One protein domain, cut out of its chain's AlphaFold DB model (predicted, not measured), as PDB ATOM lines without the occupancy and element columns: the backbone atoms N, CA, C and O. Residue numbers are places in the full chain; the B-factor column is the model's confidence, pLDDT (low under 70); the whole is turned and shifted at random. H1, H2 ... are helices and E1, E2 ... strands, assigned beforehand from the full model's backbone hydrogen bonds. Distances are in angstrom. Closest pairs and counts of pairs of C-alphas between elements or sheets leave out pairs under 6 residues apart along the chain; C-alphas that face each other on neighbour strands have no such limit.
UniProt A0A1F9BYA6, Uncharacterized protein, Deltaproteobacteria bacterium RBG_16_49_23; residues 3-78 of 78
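What this domain is: This is residues 3 to 78 of the 78 residues of an uncharacterized protein of Deltaproteobacteria bacterium RBG_16_49_23 (UniProt A0A1F9BYA6). A small sheet of three strands sits at one end of a long, free-standing helix H1, which makes most of the length; at its other end H1 meets H2 in a corner, and a short helix H3 follows, apart from the rest. The parts are strung out one after another with no shared core. The printed part has 76 residues, in the order E1, E2, E3, H1, H2, H3; the sheet runs E1 E2 E3, antiparallel, and the class is mixed, helices and strands. The whole is extended, with a radius of gyration of the C-alphas of 22.5 A, and elongated, with spans of 64 by 33 by 20 A.

How they stand to each other: E1, residues 3 to 5, E2, residues 8 to 13, and E3, residues 16 to 21, form a meander, each strand the antiparallel neighbour of the one before. The hairpin E1 and E2 has N 3 and O 10 within hydrogen-bond range at 3.0 A; the hairpin E2 and E3 has N 11 and O 19 at 2.8 A. H1, residues 24 to 48, is not on the sheet. H2, residues 50 to 64, is close to H1 but not clearly touching, about perpendicular at 79 degrees; their closest C-alphas, those of Leu 46 and Phe 52, are 6.2 A apart. H3, residues 71 to 76, is apart from H1 and H2. In H1, H2 and H3 every O i to N i+4 pair is within hydrogen-bond range.

Where its parts are: E1 begins at C-alpha 3 (172.808, 159.031, 262.444). E2 is 16.4 A long and E3 14.9 A. H1 spans 36.3 A from C-alpha 24 (183.735, 153.136, 248.078), and H2 spans 21.5 A. H3 ends at C-alpha 76 (187.379, 133.015, 218.716).

The domain as a whole: The C-alphas farthest apart, those of Lys 14 and Glu 65, are 66.2 A apart. The printed part has no cut and no long link. Residues 3 to 8 and 37 to 38 have pLDDT under 70.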
ATOM      1  N   GLN A   3     172.162 158.864 261.143       54.97
ATOM      2  CA  GLN A   3     172.808 159.031 262.444       54.97
ATOM      3  C   GLN A   3     174.283 158.642 262.331       54.97
ATOM      4  O   GLN A   3     174.620 157.610 261.744       54.97
ATOM      5  N   LEU A   4     175.166 159.480 262.876       52.75
ATOM      6  CA  LEU A   4     176.592 159.186 262.963       52.75
ATOM      7  C   LEU A   4     176.836 158.317 264.205       52.75
ATOM      8  O   LEU A   4     176.758 158.801 265.333       52.75
ATOM      9  N   LEU A   5     177.132 157.035 263.999       55.47
ATOM     10  CA  LEU A   5     177.538 156.097 265.050       55.47
ATOM     11  C   LEU A   5     178.990 155.684 264.762       55.47
ATOM     12  O   LEU A   5     179.253 154.736 264.024       55.47
ATOM     13  N   GLY A   6     179.949 156.448 265.296       64.00
ATOM     14  CA  GLY A   6     181.382 156.302 264.985       64.00
ATOM     15  C   GLY A   6     181.787 156.981 263.664       64.00
ATOM     16  O   GLY A   6     181.314 158.069 263.363       64.00
ATOM     17  N   GLU A   7     182.665 156.359 262.863       66.81
ATOM     18  CA  GLU A   7     183.089 156.873 261.536       66.81
ATOM     19  C   GLU A   7     182.090 156.579 260.394       66.81
ATOM     20  O   GLU A   7     182.398 156.817 259.224       66.81
ATOM     21  N   GLN A   8     180.933 155.983 260.687       68.50
ATOM     22  CA  GLN A   8     179.998 155.499 259.669       68.50
ATOM     23  C   GLN A   8     178.612 156.114 259.854       68.50
ATOM     24  O   GLN A   8     178.138 156.315 260.975       68.50
ATOM     25  N   TYR A   9     177.958 156.399 258.730       80.38
ATOM     26  CA  TYR A   9     176.592 156.906 258.706       80.38
ATOM     27  C   TYR A   9     175.627 155.736 258.546       80.38
ATOM     28  O   TYR A   9     175.717 154.974 257.581       80.38
ATOM     29  N   ILE A  10     174.686 155.615 259.475       83.44
ATOM     30  CA  ILE A  10     173.621 154.615 259.425       83.44
ATOM     31  C   ILE A  10     172.341 155.315 258.981       83.44
ATOM     32  O   ILE A  10     171.951 156.333 259.555       83.44
ATOM     33  N   VAL A  11     171.691 154.776 257.954       85.88
ATOM     34  CA  VAL A  11     170.384 155.230 257.481       85.88
ATOM     35  C   VAL A  11     169.317 154.418 258.197       85.88
ATOM     36  O   VAL A  11     169.244 153.195 258.039       85.88
ATOM     37  N   ASP A  12     168.494 155.112 258.979       88.12
ATOM     38  CA  ASP A  12     167.334 154.531 259.645       88.12
ATOM     39  C   ASP A  12     166.004 154.915 258.977       88.12
ATOM     40  O   ASP A  12     165.833 156.016 258.437       88.12
ATOM     41  N   GLU A  13     165.042 153.998 259.070       87.00
ATOM     42  CA  GLU A  13     163.621 154.268 258.871       87.00
ATOM     43  C   GLU A  13     162.876 153.988 260.179       87.00
ATOM     44  O   GLU A  13     162.868 152.864 260.684       87.00
ATOM     45  N   LYS A  14     162.249 155.019 260.762       85.81
ATOM     46  CA  LYS A  14     161.505 154.926 262.038       85.81
ATOM     47  C   LYS A  14     162.334 154.314 263.185       85.81
ATOM     48  O   LYS A  14     161.815 153.535 263.982       85.81
ATOM     49  N   GLY A  15     163.626 154.644 263.249       83.06
ATOM     50  CA  GLY A  15     164.544 154.132 264.273       83.06
ATOM     51  C   GLY A  15     165.020 152.692 264.050       83.06
ATOM     52  O   GLY A  15     165.704 152.147 264.912       83.06
ATOM     53  N   LYS A  16     164.688 152.069 262.910       84.69
ATOM     54  CA  LYS A  16     165.258 150.783 262.494       84.69
ATOM     55  C   LYS A  16     166.380 151.022 261.480       84.69
ATOM     56  O   LYS A  16     166.106 151.606 260.433       84.69
ATOM     57  N   PRO A  17     167.623 150.595 261.764       89.75
ATOM     58  CA  PRO A  17     168.718 150.654 260.803       89.75
ATOM     59  C   PRO A  17     168.410 149.816 259.560       89.75
ATOM     60  O   PRO A  17     168.185 148.610 259.672       89.75
ATOM     61  N   THR A  18     168.424 150.444 258.387       89.69
ATOM     62  CA  THR A  18     168.103 149.786 257.109       89.69
ATOM     63  C   THR A  18     169.310 149.744 256.177       89.69
ATOM     64  O   THR A  18     169.465 148.792 255.414       89.69
ATOM     65  N   ALA A  19     170.195 150.743 256.241       88.44
ATOM     66  CA  ALA A  19     171.398 150.786 255.414       88.44
ATOM     67  C   ALA A  19     172.569 151.478 256.121       88.44
ATOM     68  O   ALA A  19     172.397 152.188 257.111       88.44
ATOM     69  N   VAL A  20     173.773 151.281 255.582       88.75
ATOM     70  CA  VAL A  20     175.000 151.955 256.022       88.75
ATOM     71  C   VAL A  20     175.637 152.619 254.810       88.75
ATOM     72  O   VAL A  20     175.770 151.998 253.756       88.75
ATOM     73  N   ILE A  21     176.030 153.881 254.956       87.50
ATOM     74  CA  ILE A  21     176.777 154.608 253.932       87.50
ATOM     75  C   ILE A  21     178.261 154.406 254.215       87.50
ATOM     76  O   ILE A  21     178.757 154.696 255.306       87.50
ATOM     77  N   LEU A  22     178.965 153.897 253.211       86.62
ATOM     78  CA  LEU A  22     180.377 153.561 253.283       86.62
ATOM     79  C   LEU A  22     181.128 154.248 252.152       86.62
ATOM     80  O   LEU A  22     180.624 154.363 251.036       86.62
ATOM     81  N   ASP A  23     182.366 154.638 252.436       89.38
ATOM     82  CA  ASP A  23     183.300 155.025 251.389       89.38
ATOM     83  C   ASP A  23     183.542 153.849 250.424       89.38
ATOM     84  O   ASP A  23     183.685 152.691 250.841       89.38
ATOM     85  N   ILE A  24     183.615 154.152 249.127       86.94
ATOM     86  CA  ILE A  24     183.735 153.136 248.078       86.94
ATOM     87  C   ILE A  24     185.024 152.311 248.205       86.94
ATOM     88  O   ILE A  24     185.010 151.115 247.906       86.94
ATOM     89  N   GLN A  25     186.125 152.895 248.694       89.81
ATOM     90  CA  GLN A  25     187.378 152.169 248.918       89.81
ATOM     91  C   GLN A  25     187.244 151.211 250.099       89.81
ATOM     92  O   GLN A  25     187.645 150.048 250.001       89.81
ATOM     93  N   LYS A  26     186.616 151.661 251.197       86.38
ATOM     94  CA  LYS A  26     186.315 150.796 252.352       86.38
ATOM     95  C   LYS A  26     185.421 149.619 251.932       86.38
ATOM     96  O   LYS A  26     185.718 148.481 252.291       86.38
ATOM     97  N   TYR A  27     184.388 149.862 251.121       86.88
ATOM     98  CA  TYR A  27     183.510 148.809 250.598       86.88
ATOM     99  C   TYR A  27     184.263 147.785 249.736       86.88
ATOM    100  O   TYR A  27     184.193 146.583 250.001       86.88
ATOM    101  N   ARG A  28     185.048 148.246 248.754       85.94
ATOM    102  CA  ARG A  28     185.839 147.365 247.878       85.94
ATOM    103  C   ARG A  28     186.838 146.512 248.657       85.94
ATOM    104  O   ARG A  28     186.968 145.326 248.377       85.94
ATOM    105  N   LYS A  29     187.496 147.089 249.668       88.25
ATOM    106  CA  LYS A  29     188.421 146.359 250.544       88.25
ATOM    107  C   LYS A  29     187.715 145.275 251.362       88.25
ATOM    108  O   LYS A  29     188.256 144.191 251.549       88.25
ATOM    109  N   MET A  30     186.506 145.540 251.856       85.75
ATOM    110  CA  MET A  30     185.726 144.513 252.555       85.75
ATOM    111  C   MET A  30     185.307 143.385 251.611       85.75
ATOM    112  O   MET A  30     185.445 142.217 251.975       85.75
ATOM    113  N   LEU A  31     184.870 143.713 250.390       83.12
ATOM    114  CA  LEU A  31     184.560 142.709 249.370       83.12
ATOM    115  C   LEU A  31     185.769 141.831 249.042       83.12
ATOM    116  O   LEU A  31     185.632 140.611 249.046       83.12
ATOM    117  N   SER A  32     186.950 142.420 248.825       78.75
ATOM    118  CA  SER A  32     188.152 141.646 248.496       78.75
ATOM    119  C   SER A  32     188.541 140.680 249.617       78.75
ATOM    120  O   SER A  32     188.935 139.556 249.337       78.75
ATOM    121  N   LEU A  33     188.378 141.073 250.885       79.00
ATOM    122  CA  LEU A  33     188.641 140.193 252.032       79.00
ATOM    123  C   LEU A  33     187.647 139.024 252.113       79.00
ATOM    124  O   LEU A  33     188.025 137.904 252.461       79.00
ATOM    125  N   VAL A  34     186.370 139.274 251.811       78.38
ATOM    126  CA  VAL A  34     185.343 138.223 251.772       78.38
ATOM    127  C   VAL A  34     185.604 137.265 250.612       78.38
ATOM    128  O   VAL A  34     185.562 136.051 250.816       78.38
ATOM    129  N   GLN A  35     185.918 137.797 249.431       72.38
ATOM    130  CA  GLN A  35     186.233 137.013 248.243       72.38
ATOM    131  C   GLN A  35     187.493 136.172 248.457       72.38
ATOM    132  O   GLN A  35     187.426 134.958 248.329       72.38
ATOM    133  N   GLU A  36     188.584 136.759 248.953       71.31
ATOM    134  CA  GLU A  36     189.811 136.028 249.278       71.31
ATOM    135  C   GLU A  36     189.556 134.897 250.290       71.31
ATOM    136  O   GLU A  36     190.106 133.799 250.173       71.31
ATOM    137  N   ARG A  37     188.694 135.119 251.290       68.94
ATOM    138  CA  ARG A  37     188.312 134.067 252.243       68.94
ATOM    139  C   ARG A  37     187.527 132.937 251.571       68.94
ATOM    140  O   ARG A  37     187.727 131.778 251.944       68.94
ATOM    141  N   SER A  38     186.630 133.256 250.643       67.88
ATOM    142  CA  SER A  38     185.870 132.272 249.863       67.88
ATOM    143  C   SER A  38     186.780 131.495 248.914       67.88
ATOM    144  O   SER A  38     186.786 130.269 248.977       67.88
ATOM    145  N   ASP A  39     187.647 132.181 248.173       71.06
ATOM    146  CA  ASP A  39     188.623 131.586 247.258       71.06
ATOM    147  C   ASP A  39     189.586 130.656 248.010       71.06
ATOM    148  O   ASP A  39     189.874 129.544 247.573       71.06
ATOM    149  N   ARG A  40     190.035 131.046 249.213       70.12
ATOM    150  CA  ARG A  40     190.847 130.181 250.089       70.12
ATOM    151  C   ARG A  40     190.088 128.932 250.544       70.12
ATOM    152  O   ARG A  40     190.687 127.860 250.645       70.12
ATOM    153  N   LYS A  41     188.790 129.042 250.849       74.06
ATOM    154  CA  LYS A  41     187.954 127.885 251.220       74.06
ATOM    155  C   LYS A  41     187.749 126.948 250.032       74.06
ATOM    156  O   LYS A  41     187.901 125.741 250.195       74.06
ATOM    157  N   GLU A  42     187.441 127.495 248.866       71.75
ATOM    158  CA  GLU A  42     187.246 126.735 247.635       71.75
ATOM    159  C   GLU A  42     188.543 126.053 247.198       71.75
ATOM    160  O   GLU A  42     188.558 124.845 246.990       71.75
ATOM    161  N   SER A  43     189.663 126.777 247.203       72.69
ATOM    162  CA  SER A  43     190.992 126.218 246.952       72.69
ATOM    163  C   SER A  43     191.318 125.073 247.917       72.69
ATOM    164  O   SER A  43     191.781 124.013 247.492       72.69
ATOM    165  N   LYS A  44     190.995 125.220 249.211       76.31
ATOM    166  CA  LYS A  44     191.161 124.141 250.195       76.31
ATOM    167  C   LYS A  44     190.319 122.912 249.839       76.31
ATOM    168  O   LYS A  44     190.853 121.806 249.868       76.31
ATOM    169  N   LEU A  45     189.050 123.084 249.471       75.25
ATOM    170  CA  LEU A  45     188.164 121.982 249.070       75.25
ATOM    171  C   LEU A  45     188.636 121.303 247.775       75.25
ATOM    172  O   LEU A  45     188.764 120.080 247.722       75.25
ATOM    173  N   LEU A  46     188.981 122.086 246.752       77.75
ATOM    174  CA  LEU A  46     189.500 121.586 245.480       77.75
ATOM    175  C   LEU A  46     190.823 120.838 245.672       77.75
ATOM    176  O   LEU A  46     191.008 119.756 245.117       77.75
ATOM    177  N   SER A  47     191.709 121.330 246.543       72.38
ATOM    178  CA  SER A  47     192.974 120.661 246.872       72.38
ATOM    179  C   SER A  47     192.795 119.293 247.541       72.38
ATOM    180  O   SER A  47     193.726 118.490 247.546       72.38
ATOM    181  N   GLN A  48     191.620 118.990 248.096       82.56
ATOM    182  CA  GLN A  48     191.307 117.677 248.662       82.56
ATOM    183  C   GLN A  48     190.749 116.705 247.613       82.56
ATOM    184  O   GLN A  48     190.829 115.490 247.799       82.56
ATOM    185  N   SER A  49     190.251 117.205 246.481       88.31
ATOM    186  CA  SER A  49     189.707 116.377 245.406       88.31
ATOM    187  C   SER A  49     190.815 115.661 244.626       88.31
ATOM    188  O   SER A  49     191.686 116.279 244.008       88.31
ATOM    189  N   LYS A  50     190.762 114.323 244.602       89.56
ATOM    190  CA  LYS A  50     191.675 113.482 243.807       89.56
ATOM    191  C   LYS A  50     191.581 113.804 242.313       89.56
ATOM    192  O   LYS A  50     192.607 113.856 241.639       89.56
ATOM    193  N   HIS A  51     190.367 114.051 241.823       90.12
ATOM    194  CA  HIS A  51     190.123 114.394 240.426       90.12
ATOM    195  C   HIS A  51     190.750 115.744 240.064       90.12
ATOM    196  O   HIS A  51     191.469 115.847 239.075       90.12
ATOM    197  N   PHE A  52     190.572 116.753 240.921       87.38
ATOM    198  CA  PHE A  52     191.177 118.066 240.712       87.38
ATOM    199  C   PHE A  52     192.710 117.990 240.670       87.38
ATOM    200  O   PHE A  52     193.329 118.544 239.767       87.38
ATOM    201  N   LYS A  53     193.342 117.222 241.572       88.25
ATOM    202  CA  LYS A  53     194.801 117.001 241.533       88.25
ATOM    203  C   LYS A  53     195.267 116.382 240.215       88.25
ATOM    204  O   LYS A  53     196.291 116.801 239.682       88.25
ATOM    205  N   GLN A  54     194.530 115.399 239.696       93.62
ATOM    206  CA  GLN A  54     194.846 114.768 238.413       93.62
ATOM    207  C   GLN A  54     194.716 115.759 237.251       93.62
ATOM    208  O   GLN A  54     195.600 115.798 236.398       93.62
ATOM    209  N   LEU A  55     193.669 116.593 237.244       91.62
ATOM    210  CA  LEU A  55     193.488 117.648 236.243       91.62
ATOM    211  C   LEU A  55     194.628 118.669 236.277       91.62
ATOM    212  O   LEU A  55     195.205 118.966 235.235       91.62
ATOM    213  N   VAL A  56     195.013 119.148 237.464       89.81
ATOM    214  CA  VAL A  56     196.131 120.093 237.617       89.81
ATOM    215  C   VAL A  56     197.440 119.476 237.121       89.81
ATOM    216  O   VAL A  56     198.172 120.106 236.363       89.81
ATOM    217  N   GLN A  57     197.734 118.227 237.493       93.69
ATOM    218  CA  GLN A  57     198.936 117.534 237.018       93.69
ATOM    219  C   GLN A  57     198.942 117.337 235.500       93.69
ATOM    220  O   GLN A  57     199.996 117.466 234.876       93.69
ATOM    221  N   LYS A  58     197.783 117.028 234.911       94.75
ATOM    222  CA  LYS A  58     197.621 116.911 233.461       94.75
ATOM    223  C   LYS A  58     197.878 118.257 232.778       94.75
ATOM    224  O   LYS A  58     198.742 118.315 231.912       94.75
ATOM    225  N   GLY A  59     197.231 119.333 233.230       93.00
ATOM    226  CA  GLY A  59     197.420 120.671 232.662       93.00
ATOM    227  C   GLY A  59     198.869 121.156 232.762       93.00
ATOM    228  O   GLY A  59     199.432 121.633 231.784       93.00
ATOM    229  N   LEU A  60     199.534 120.949 233.907       94.19
ATOM    230  CA  LEU A  60     200.959 121.280 234.064       94.19
ATOM    231  C   LEU A  60     201.863 120.499 233.102       94.19
ATOM    232  O   LEU A  60     202.896 121.014 232.677       94.19
ATOM    233  N   ARG A  61     201.504 119.254 232.777       96.12
ATOM    234  CA  ARG A  61     202.224 118.455 231.782       96.12
ATOM    235  C   ARG A  61     201.994 118.998 230.375       96.12
ATOM    236  O   ARG A  61     202.961 119.180 229.650       96.12
ATOM    237  N   GLU A  62     200.752 119.305 230.024       95.62
ATOM    238  CA  GLU A  62     200.386 119.856 228.714       95.62
ATOM    239  C   GLU A  62     201.054 121.215 228.462       95.62
ATOM    240  O   GLU A  62     201.606 121.420 227.385       95.62
ATOM    241  N   ILE A  63     201.146 122.081 229.480       93.94
ATOM    242  CA  ILE A  63     201.924 123.332 229.421       93.94
ATOM    243  C   ILE A  63     203.399 123.054 229.106       93.94
ATOM    244  O   ILE A  63     203.971 123.690 228.225       93.94
ATOM    245  N   LYS A  64     204.023 122.094 229.802       93.81
ATOM    246  CA  LYS A  64     205.431 121.727 229.561       93.81
ATOM    247  C   LYS A  64     205.660 121.126 228.176       93.81
ATOM    248  O   LYS A  64     206.718 121.331 227.599       93.81
ATOM    249  N   GLU A  65     204.687 120.379 227.666       96.50
ATOM    250  CA  GLU A  65     204.717 119.774 226.330       96.50
ATOM    251  C   GLU A  65     204.340 120.771 225.219       96.50
ATOM    252  O   GLU A  65     204.311 120.388 224.053       96.50
ATOM    253  N   GLY A  66     204.038 122.033 225.554       93.25
ATOM    254  CA  GLY A  66     203.629 123.052 224.586       93.25
ATOM    255  C   GLY A  66     202.232 122.827 223.996       93.25
ATOM    256  O   GLY A  66     201.877 123.465 223.012       93.25
ATOM    257  N   LYS A  67     201.422 121.944 224.593       92.62
ATOM    258  CA  LYS A  67     200.026 121.679 224.209       92.62
ATOM    259  C   LYS A  67     199.100 122.724 224.825       92.62
ATOM    260  O   LYS A  67     198.219 122.403 225.620       92.62
ATOM    261  N   ILE A  68     199.360 123.986 224.512       92.50
ATOM    262  CA  ILE A  68     198.604 125.134 225.004       92.50
ATOM    263  C   ILE A  68     198.211 126.021 223.837       92.50
ATOM    264  O   ILE A  68     198.987 126.199 222.903       92.50
ATOM    265  N   SER A  69     197.030 126.613 223.944       91.44
ATOM    266  CA  SER A  69     196.550 127.619 223.005       91.44
ATOM    267  C   SER A  69     196.357 128.941 223.750       91.44
ATOM    268  O   SER A  69     195.910 128.934 224.906       91.44
ATOM    269  N   PRO A  70     196.689 130.087 223.139       90.56
ATOM    270  CA  PRO A  70     196.306 131.391 223.653       90.56
ATOM    271  C   PRO A  70     194.795 131.467 223.874       90.56
ATOM    272  O   PRO A  70     194.007 131.053 223.029       90.56
ATOM    273  N   TRP A  71     194.384 132.044 225.005       90.56
ATOM    274  CA  TRP A  71     192.965 132.108 225.374       90.56
ATOM    275  C   TRP A  71     192.102 132.787 224.303       90.56
ATOM    276  O   TRP A  71     190.951 132.412 224.128       90.56
ATOM    277  N   LYS A  72     192.666 133.766 223.584       91.69
ATOM    278  CA  LYS A  72     191.968 134.500 222.529       91.69
ATOM    279  C   LYS A  72     191.660 133.609 221.322       91.69
ATOM    280  O   LYS A  72     190.553 133.668 220.818       91.69
ATOM    281  N   GLU A  73     192.603 132.757 220.922       91.75
ATOM    282  CA  GLU A  73     192.415 131.817 219.808       91.75
ATOM    283  C   GLU A  73     191.315 130.802 220.129       91.75
ATOM    284  O   GLU A  73     190.428 130.583 219.320       91.75
ATOM    285  N   VAL A  74     191.302 130.269 221.356       89.69
ATOM    286  CA  VAL A  74     190.236 129.362 221.819       89.69
ATOM    287  C   VAL A  74     188.880 130.068 221.882       89.69
ATOM    288  O   VAL A  74     187.858 129.467 221.581       89.69
ATOM    289  N   TRP A  75     188.858 131.332 222.313       87.56
ATOM    290  CA  TRP A  75     187.623 132.105 222.440       87.56
ATOM    291  C   TRP A  75     187.004 132.451 221.085       87.56
ATOM    292  O   TRP A  75     185.786 132.455 220.966       87.56
ATOM    293  N   ASP A  76     187.833 132.725 220.079       90.25
ATOM    294  CA  ASP A  76     187.379 133.015 218.716       90.25
ATOM    295  C   ASP A  76     186.853 131.747 217.992       90.25
ATOM    296  O   ASP A  76     186.133 131.863 217.001       90.25
ATOM    297  N   GLU A  77     187.185 130.544 218.483       86.56
ATOM    298  CA  GLU A  77     186.709 129.244 217.975       86.56
ATOM    299  C   GLU A  77     185.397 128.743 218.623       86.56
ATOM    300  O   GLU A  77     184.836 127.745 218.156       86.56
ATOM    301  N   LEU A  78     184.916 129.399 219.688       76.94
ATOM    302  CA  LEU A  78     183.678 129.065 220.417       76.94
ATOM    303  C   LEU A  78     182.459 129.832 219.888       76.94
ATOM    304  O   LEU A  78     181.381 129.196 219.810       76.94
TER     305      LEU A  78